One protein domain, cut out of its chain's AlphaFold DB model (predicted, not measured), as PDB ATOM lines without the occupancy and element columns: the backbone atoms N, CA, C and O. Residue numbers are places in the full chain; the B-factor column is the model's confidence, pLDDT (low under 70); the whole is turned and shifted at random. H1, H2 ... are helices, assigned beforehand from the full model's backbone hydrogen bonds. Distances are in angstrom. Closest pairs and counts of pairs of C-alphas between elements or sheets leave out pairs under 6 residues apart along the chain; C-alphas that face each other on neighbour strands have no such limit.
ATOM      1  N   ASN A  19      -4.724  -3.278 -50.138       64.69
ATOM      2  CA  ASN A  19      -4.174  -2.212 -49.298       64.69
ATOM      3  C   ASN A  19      -4.003  -2.696 -47.848       64.69
ATOM      4  O   ASN A  19      -4.607  -3.694 -47.452       64.69
ATOM      5  N   ASP A  20      -3.177  -1.984 -47.073       59.69
ATOM      6  CA  ASP A  20      -2.807  -2.269 -45.674       59.69
ATOM      7  C   ASP A  20      -3.999  -2.032 -44.720       59.69
ATOM      8  O   ASP A  20      -4.047  -1.136 -43.872       59.69
ATOM      9  N   ASN A  21      -5.054  -2.800 -44.958       61.84
ATOM     10  CA  ASN A  21      -6.385  -2.562 -44.452       61.84
ATOM     11  C   ASN A  21      -6.559  -3.341 -43.150       61.84
ATOM     12  O   ASN A  21      -6.170  -4.502 -43.032       61.84
ATOM     13  N   LYS A  22      -7.228  -2.728 -42.168       76.50
ATOM     14  CA  LYS A  22      -7.642  -3.366 -40.901       76.50
ATOM     15  C   LYS A  22      -8.770  -4.398 -41.105       76.50
ATOM     16  O   LYS A  22      -9.636  -4.544 -40.248       76.50
ATOM     17  N   LEU A  23      -8.793  -5.061 -42.259       85.50
ATOM     18  CA  LEU A  23      -9.781  -6.054 -42.636       85.50
ATOM     19  C   LEU A  23      -9.433  -7.396 -41.993       85.50
ATOM     20  O   LEU A  23      -8.296  -7.867 -42.073       85.50
ATOM     21  N   THR A  24     -10.450  -8.031 -41.423       89.50
ATOM     22  CA  THR A  24     -10.381  -9.407 -40.943       89.50
ATOM     23  C   THR A  24     -11.455 -10.220 -41.656       89.50
ATOM     24  O   THR A  24     -12.622  -9.835 -41.650       89.50
ATOM     25  N   LEU A  25     -11.069 -11.336 -42.272       91.12
ATOM     26  CA  LEU A  25     -11.986 -12.279 -42.906       91.12
ATOM     27  C   LEU A  25     -12.404 -13.365 -41.919       91.12
ATOM     28  O   LEU A  25     -11.556 -14.038 -41.335       91.12
ATOM     29  N   ASP A  26     -13.709 -13.574 -41.790       91.56
ATOM     30  CA  ASP A  26     -14.271 -14.705 -41.064       91.56
ATOM     31  C   ASP A  26     -14.606 -15.843 -42.040       91.56
ATOM     32  O   ASP A  26     -15.311 -15.653 -43.029       91.56
ATOM     33  N   LEU A  27     -14.089 -17.037 -41.750       91.94
ATOM     34  CA  LEU A  27     -14.286 -18.247 -42.549       91.94
ATOM     35  C   LEU A  27     -15.428 -19.140 -42.048       91.94
ATOM     36  O   LEU A  27     -15.627 -20.223 -42.592       91.94
ATOM     37  N   THR A  28     -16.189 -18.713 -41.040       90.19
ATOM     38  CA  THR A  28     -17.243 -19.520 -40.405       90.19
ATOM     39  C   THR A  28     -18.220 -20.106 -41.428       90.19
ATOM     40  O   THR A  28     -18.391 -21.319 -41.470       90.19
ATOM     41  N   PHE A  29     -18.782 -19.296 -42.332       87.38
ATOM     42  CA  PHE A  29     -19.720 -19.801 -43.345       87.38
ATOM     43  C   PHE A  29     -19.090 -20.746 -44.363       87.38
ATOM     44  O   PHE A  29     -19.711 -21.742 -44.724       87.38
ATOM     45  N   TRP A  30     -17.842 -20.490 -44.762       87.88
ATOM     46  CA  TRP A  30     -17.106 -21.397 -45.643       87.88
ATOM     47  C   TRP A  30     -16.973 -22.792 -45.022       87.88
ATOM     48  O   TRP A  30     -17.181 -23.809 -45.683       87.88
ATOM     49  N   VAL A  31     -16.644 -22.834 -43.730       89.38
ATOM     50  CA  VAL A  31     -16.453 -24.077 -42.977       89.38
ATOM     51  C   VAL A  31     -17.777 -24.806 -42.733       89.38
ATOM     52  O   VAL A  31     -17.805 -26.033 -42.782       89.38
ATOM     53  N   LEU A  32     -18.868 -24.072 -42.489       84.75
ATOM     54  CA  LEU A  32     -20.181 -24.641 -42.168       84.75
ATOM     55  C   LEU A  32     -20.943 -25.178 -43.385       84.75
ATOM     56  O   LEU A  32     -21.584 -26.218 -43.264       84.75
ATOM     57  N   GLU A  33     -20.906 -24.485 -44.528       79.19
ATOM     58  CA  GLU A  33     -21.678 -24.883 -45.716       79.19
ATOM     59  C   GLU A  33     -21.077 -26.124 -46.388       79.19
ATOM     60  O   GLU A  33     -21.816 -27.016 -46.808       79.19
ATOM     61  N   SER A  34     -19.737 -26.208 -46.429       66.00
ATOM     62  CA  SER A  34     -18.971 -27.264 -47.102       66.00
ATOM     63  C   SER A  34     -19.309 -27.428 -48.596       66.00
ATOM     64  O   SER A  34     -20.429 -27.259 -49.074       66.00
ATOM     65  N   ASN A  35     -18.338 -27.859 -49.401       64.75
ATOM     66  CA  ASN A  35     -18.572 -28.087 -50.835       64.75
ATOM     67  C   ASN A  35     -19.600 -29.201 -51.131       64.75
ATOM     68  O   ASN A  35     -20.051 -29.342 -52.271       64.75
ATOM     69  N   LYS A  36     -19.973 -30.005 -50.125       68.25
ATOM     70  CA  LYS A  36     -20.882 -31.148 -50.277       68.25
ATOM     71  C   LYS A  36     -22.367 -30.805 -50.111       68.25
ATOM     72  O   LYS A  36     -23.194 -31.626 -50.501       68.25
ATOM     73  N   ARG A  37     -22.712 -29.590 -49.655       71.19
ATOM     74  CA  ARG A  37     -24.107 -29.152 -49.418       71.19
ATOM     75  C   ARG A  37     -24.869 -30.104 -48.485       71.19
ATOM     76  O   ARG A  37     -26.008 -30.492 -48.743       71.19
ATOM     77  N   GLU A  38     -24.170 -30.497 -47.433       77.19
ATOM     78  CA  GLU A  38     -24.620 -31.313 -46.313       77.19
ATOM     79  C   GLU A  38     -23.805 -30.891 -45.088       77.19
ATOM     80  O   GLU A  38     -22.715 -30.333 -45.239       77.19
ATOM     81  N   PHE A  39     -24.292 -31.193 -43.882       80.69
ATOM     82  CA  PHE A  39     -23.535 -30.920 -42.662       80.69
ATOM     83  C   PHE A  39     -22.163 -31.608 -42.697       80.69
ATOM     84  O   PHE A  39     -22.115 -32.842 -42.710       80.69
ATOM     85  N   PRO A  40     -21.052 -30.851 -42.685       84.88
ATOM     86  CA  PRO A  40     -19.728 -31.450 -42.714       84.88
ATOM     87  C   PRO A  40     -19.423 -32.174 -41.398       84.88
ATOM     88  O   PRO A  40     -19.824 -31.733 -40.319       84.88
ATOM     89  N   SER A  41     -18.672 -33.275 -41.485       89.69
ATOM     90  CA  SER A  41     -18.013 -33.853 -40.311       89.69
ATOM     91  C   SER A  41     -16.908 -32.922 -39.817       89.69
ATOM     92  O   SER A  41     -16.382 -32.122 -40.588       89.69
ATOM     93  N   THR A  42     -16.511 -33.057 -38.552       91.44
ATOM     94  CA  THR A  42     -15.419 -32.270 -37.953       91.44
ATOM     95  C   THR A  42     -14.131 -32.341 -38.775       91.44
ATOM     96  O   THR A  42     -13.515 -31.312 -39.028       91.44
ATOM     97  N   ASP A  43     -13.792 -33.523 -39.295       91.38
ATOM     98  CA  ASP A  43     -12.605 -33.718 -40.136       91.38
ATOM     99  C   ASP A  43     -12.695 -32.916 -41.444       91.38
ATOM    100  O   ASP A  43     -11.733 -32.267 -41.853       91.38
ATOM    101  N   ILE A  44     -13.876 -32.904 -42.079       91.19
ATOM    102  CA  ILE A  44     -14.120 -32.114 -43.293       91.19
ATOM    103  C   ILE A  44     -14.043 -30.619 -42.969       91.19
ATOM    104  O   ILE A  44     -13.499 -29.854 -43.761       91.19
ATOM    105  N   MET A  45     -14.566 -30.185 -41.821       92.31
ATOM    106  CA  MET A  45     -14.487 -28.784 -41.396       92.31
ATOM    107  C   MET A  45     -13.034 -28.329 -41.242       92.31
ATOM    108  O   MET A  45     -12.663 -27.267 -41.747       92.31
ATOM    109  N   ASP A  46     -12.207 -29.152 -40.599       93.00
ATOM    110  CA  ASP A  46     -10.789 -28.871 -40.377       93.00
ATOM    111  C   ASP A  46     -10.009 -28.825 -41.698       93.00
ATOM    112  O   ASP A  46      -9.213 -27.909 -41.927       93.00
ATOM    113  N   GLU A  47     -10.282 -29.766 -42.606       91.88
ATOM    114  CA  GLU A  47      -9.711 -29.783 -43.954       91.88
ATOM    115  C   GLU A  47     -10.092 -28.521 -44.745       91.88
ATOM    116  O   GLU A  47      -9.221 -27.846 -45.304       91.88
ATOM    117  N   GLN A  48     -11.379 -28.153 -44.758       89.94
ATOM    118  CA  GLN A  48     -11.880 -26.973 -45.472       89.94
ATOM    119  C   GLN A  48     -11.292 -25.673 -44.922       89.94
ATOM    120  O   GLN A  48     -10.939 -24.783 -45.701       89.94
ATOM    121  N   LEU A  49     -11.148 -25.562 -43.600       92.50
ATOM    122  CA  LEU A  49     -10.531 -24.402 -42.967       92.50
ATOM    123  C   LEU A  49      -9.058 -24.269 -43.365       92.50
ATOM    124  O   LEU A  49      -8.619 -23.184 -43.753       92.50
ATOM    125  N   ASN A  50      -8.297 -25.366 -43.311       92.62
ATOM    126  CA  ASN A  50      -6.887 -25.379 -43.704       92.62
ATOM    127  C   ASN A  50      -6.710 -25.043 -45.189       92.62
ATOM    128  O   ASN A  50      -5.828 -24.256 -45.555       92.62
ATOM    129  N   TYR A  51      -7.581 -25.585 -46.042       92.25
ATOM    130  CA  TYR A  51      -7.618 -25.279 -47.468       92.25
ATOM    131  C   TYR A  51      -7.905 -23.791 -47.727       92.25
ATOM    132  O   TYR A  51      -7.180 -23.138 -48.484       92.25
ATOM    133  N   ALA A  52      -8.922 -23.223 -47.070       92.00
ATOM    134  CA  ALA A  52      -9.282 -21.815 -47.210       92.00
ATOM    135  C   ALA A  52      -8.167 -20.884 -46.718       92.00
ATOM    136  O   ALA A  52      -7.763 -19.980 -47.449       92.00
ATOM    137  N   LYS A  53      -7.602 -21.145 -45.530       93.00
ATOM    138  CA  LYS A  53      -6.470 -20.380 -44.978       93.00
ATOM    139  C   LYS A  53      -5.262 -20.398 -45.913       93.00
ATOM    140  O   LYS A  53      -4.660 -19.355 -46.153       93.00
ATOM    141  N   SER A  54      -4.931 -21.558 -46.479       93.19
ATOM    142  CA  SER A  54      -3.804 -21.698 -47.411       93.19
ATOM    143  C   SER A  54      -4.022 -20.899 -48.699       93.19
ATOM    144  O   SER A  54      -3.110 -20.221 -49.174       93.19
ATOM    145  N   ASN A  55      -5.239 -20.927 -49.251       92.50
ATOM    146  CA  ASN A  55      -5.573 -20.148 -50.441       92.50
ATOM    147  C   ASN A  55      -5.600 -18.644 -50.173       92.50
ATOM    148  O   ASN A  55      -5.044 -17.891 -50.972       92.50
ATOM    149  N   LEU A  56      -6.174 -18.212 -49.048       90.69
ATOM    150  CA  LEU A  56      -6.169 -16.807 -48.646       90.69
ATOM    151  C   LEU A  56      -4.753 -16.297 -48.417       90.69
ATOM    152  O   LEU A  56      -4.404 -15.263 -48.963       90.69
ATOM    153  N   LYS A  57      -3.895 -17.045 -47.717       90.06
ATOM    154  CA  LYS A  57      -2.496 -16.647 -47.507       90.06
ATOM    155  C   LYS A  57      -1.731 -16.468 -48.823       90.06
ATOM    156  O   LYS A  57      -0.848 -15.624 -48.909       90.06
ATOM    157  N   ARG A  58      -2.058 -17.262 -49.847       88.44
ATOM    158  CA  ARG A  58      -1.445 -17.154 -51.177       88.44
ATOM    159  C   ARG A  58      -2.002 -15.985 -51.993       88.44
ATOM    160  O   ARG A  58      -1.235 -15.335 -52.692       88.44
ATOM    161  N   ALA A  59      -3.315 -15.759 -51.953       86.81
ATOM    162  CA  ALA A  59      -3.984 -14.752 -52.778       86.81
ATOM    163  C   ALA A  59      -3.989 -13.350 -52.142       86.81
ATOM    164  O   ALA A  59      -3.856 -12.359 -52.848       86.81
ATOM    165  N   LEU A  60      -4.140 -13.284 -50.819       86.56
ATOM    166  CA  LEU A  60      -4.318 -12.088 -49.994       86.56
ATOM    167  C   LEU A  60      -3.417 -12.174 -48.739       86.56
ATOM    168  O   LEU A  60      -3.924 -12.259 -47.618       86.56
ATOM    169  N   PRO A  61      -2.079 -12.180 -48.894       83.69
ATOM    170  CA  PRO A  61      -1.137 -12.478 -47.806       83.69
ATOM    171  C   PRO A  61      -1.210 -11.516 -46.612       83.69
ATOM    172  O   PRO A  61      -0.845 -11.904 -45.504       83.69
ATOM    173  N   ASN A  62      -1.682 -10.287 -46.832       83.62
ATOM    174  CA  ASN A  62      -1.744  -9.239 -45.811       83.62
ATOM    175  C   ASN A  62      -3.099  -9.178 -45.089       83.62
ATOM    176  O   ASN A  62      -3.228  -8.485 -44.081       83.62
ATOM    177  N   VAL A  63      -4.116  -9.896 -45.578       86.62
ATOM    178  CA  VAL A  63      -5.445  -9.896 -44.958       86.62
ATOM    179  C   VAL A  63      -5.448 -10.834 -43.759       86.62
ATOM    180  O   VAL A  63      -5.052 -11.997 -43.852       86.62
ATOM    181  N   LYS A  64      -5.932 -10.341 -42.616       89.44
ATOM    182  CA  LYS A  64      -6.067 -11.167 -41.415       89.44
ATOM    183  C   LYS A  64      -7.243 -12.121 -41.566       89.44
ATOM    184  O   LYS A  64      -8.300 -11.747 -42.066       89.44
ATOM    185  N   VAL A  65      -7.076 -13.342 -41.080       91.56
ATOM    186  CA  VAL A  65      -8.177 -14.292 -40.895       91.56
ATOM    187  C   VAL A  65      -8.552 -14.277 -39.418       91.56
ATOM    188  O   VAL A  65      -7.663 -14.263 -38.569       91.56
ATOM    189  N   ALA A  66      -9.847 -14.239 -39.109       91.12
ATOM    190  CA  ALA A  66     -10.332 -14.274 -37.738       91.12
ATOM    191  C   ALA A  66      -9.876 -15.564 -37.040       91.12
ATOM    192  O   ALA A  66      -9.954 -16.659 -37.604       91.12
ATOM    193  N   GLU A  67      -9.427 -15.422 -35.797       89.69
ATOM    194  CA  GLU A  67      -9.082 -16.534 -34.921       89.69
ATOM    195  C   GLU A  67      -9.988 -16.497 -33.696       89.69
ATOM    196  O   GLU A  67     -10.223 -15.438 -33.110       89.69
ATOM    197  N   TYR A  68     -10.498 -17.664 -33.316       89.31
ATOM    198  CA  TYR A  68     -11.461 -17.811 -32.235       89.31
ATOM    199  C   TYR A  68     -10.862 -18.608 -31.071       89.31
ATOM    200  O   TYR A  68     -10.028 -19.494 -31.296       89.31
ATOM    201  N   PRO A  69     -11.279 -18.331 -29.819       86.56
ATOM    202  CA  PRO A  69     -10.868 -19.125 -28.667       86.56
ATOM    203  C   PRO A  69     -11.150 -20.617 -28.879       86.56
ATOM    204  O   PRO A  69     -12.230 -20.994 -29.332       86.56
ATOM    205  N   GLY A  70     -10.176 -21.469 -28.554       86.81
ATOM    206  CA  GLY A  70     -10.278 -22.917 -28.769       86.81
ATOM    207  C   GLY A  70      -9.996 -23.381 -30.206       86.81
ATOM    208  O   GLY A  70     -10.104 -24.573 -30.485       86.81
ATOM    209  N   GLY A  71      -9.609 -22.478 -31.115       90.44
ATOM    210  CA  GLY A  71      -9.220 -22.831 -32.481       90.44
ATOM    211  C   GLY A  71     -10.367 -23.486 -33.249       90.44
ATOM    212  O   GLY A  71     -11.473 -22.953 -33.295       90.44
ATOM    213  N   ASN A  72     -10.120 -24.655 -33.845       90.81
ATOM    214  CA  ASN A  72     -11.105 -25.322 -34.700       90.81
ATOM    215  C   ASN A  72     -12.374 -25.772 -33.958       90.81
ATOM    216  O   ASN A  72     -13.448 -25.821 -34.560       90.81
ATOM    217  N   ILE A  73     -12.273 -26.017 -32.645       93.06
ATOM    218  CA  ILE A  73     -13.400 -26.418 -31.787       93.06
ATOM    219  C   ILE A  73     -14.543 -25.395 -31.863       93.06
ATOM    220  O   ILE A  73     -15.712 -25.768 -31.780       93.06
ATOM    221  N   TYR A  74     -14.225 -24.113 -32.079       93.19
ATOM    222  CA  TYR A  74     -15.223 -23.073 -32.316       93.19
ATOM    223  C   TYR A  74     -16.195 -23.461 -33.442       93.19
ATOM    224  O   TYR A  74     -17.408 -23.474 -33.233       93.19
ATOM    225  N   TYR A  75     -15.681 -23.846 -34.613       91.50
ATOM    226  CA  TYR A  75     -16.516 -24.167 -35.772       91.50
ATOM    227  C   TYR A  75     -17.345 -25.433 -35.547       91.50
ATOM    228  O   TYR A  75     -18.506 -25.486 -35.954       91.50
ATOM    229  N   HIS A  76     -16.782 -26.429 -34.857       92.19
ATOM    230  CA  HIS A  76     -17.495 -27.662 -34.508       92.19
ATOM    231  C   HIS A  76     -18.690 -27.364 -33.594       92.19
ATOM    232  O   HIS A  76     -19.802 -27.833 -33.844       92.19
ATOM    233  N   ASN A  77     -18.480 -26.519 -32.581       91.50
ATOM    234  CA  ASN A  77     -19.527 -26.107 -31.650       91.50
ATOM    235  C   ASN A  77     -20.632 -25.316 -32.353       91.50
ATOM    236  O   ASN A  77     -21.811 -25.593 -32.130       91.50
ATOM    237  N   ILE A  78     -20.270 -24.373 -33.229       90.38
ATOM    238  CA  ILE A  78     -21.252 -23.615 -34.010       90.38
ATOM    239  C   ILE A  78     -22.061 -24.545 -34.914       90.38
ATOM    240  O   ILE A  78     -23.286 -24.470 -34.902       90.38
ATOM    241  N   SER A  79     -21.406 -25.460 -35.634       89.50
ATOM    242  CA  SER A  79     -22.079 -26.454 -36.482       89.50
ATOM    243  C   SER A  79     -23.108 -27.266 -35.701       89.50
ATOM    244  O   SER A  79     -24.264 -27.377 -36.108       89.50
TER     245      SER A  79
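What this domain is: This is residues 19 to 79 of the 249 residues of an uncharacterized protein of Pectobacterium parmentieri (UniProt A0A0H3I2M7). One long helix, H2, runs along the length of the domain, with the short helix H1 packed across its residues 45 to 52 and the short helix H3 packed on H1. From the other end of H2, residues 60 to 72 fold back toward H3, and on the way residues 64 to 65 pair side by side, parallel, with residues 24 to 25 of the stretch before H1. The 61 printed residues hold three named helices, in the order H1, H2, H3, and no named strand; the class is all helix. The whole is compact, with a radius of gyration of the C-alphas of 12.0 A, and its outline, 35 by 23 by 14 A, is only just elongated.

How they stand to each other: H2, residues 42 to 59, touches H1, residues 28 to 33, with residues 45 to 52 alone; their closest C-alphas, of Val 31 and Met 45, are 5.3 A apart. They run opposite ways at a steep tilt of 55 degrees. H3, residues 73 to 79, touches H1, the closest C-alphas being those of Leu 32 and Ser 79, 6.3 A apart; the two run the same way at a steep tilt of 48 degrees. H2 and H3 only just touch, with 3 pairs of C-alphas within 8 A, through residues 42 to 45 of H2 alone; the closest are the C-alphas of Thr 42 and His 76, 6.1 A apart. Their lines are only just about perpendicular, at 71 degrees. The helix packing is mostly crossed: of these three pairs, 0 are at a shallow tilt. In H1, H2 and H3 every O i to N i+4 pair is within hydrogen-bond range.

Where its parts are: H2 measures 25.6 A from C-alpha 42 to C-alpha 59, which is at (-3.984, -14.752, -52.778). H1 measures 8.8 A and begins at C-alpha 28, (-17.243, -19.520, -40.405). H3 measures 9.9 A and ends at C-alpha 79, (-22.079, -26.454, -36.482).

The domain as a whole: The two C-alphas farthest apart, of Asp 20 and Glu 38, are 36.3 A apart. The printed part has no cut; the link from H1 to H2 is short, and that from H2 to H3 is long, with 13 residues. The mean pLDDT of the printed part is 86.3, and residues 19 to 21 and 34 to 36 are under 70.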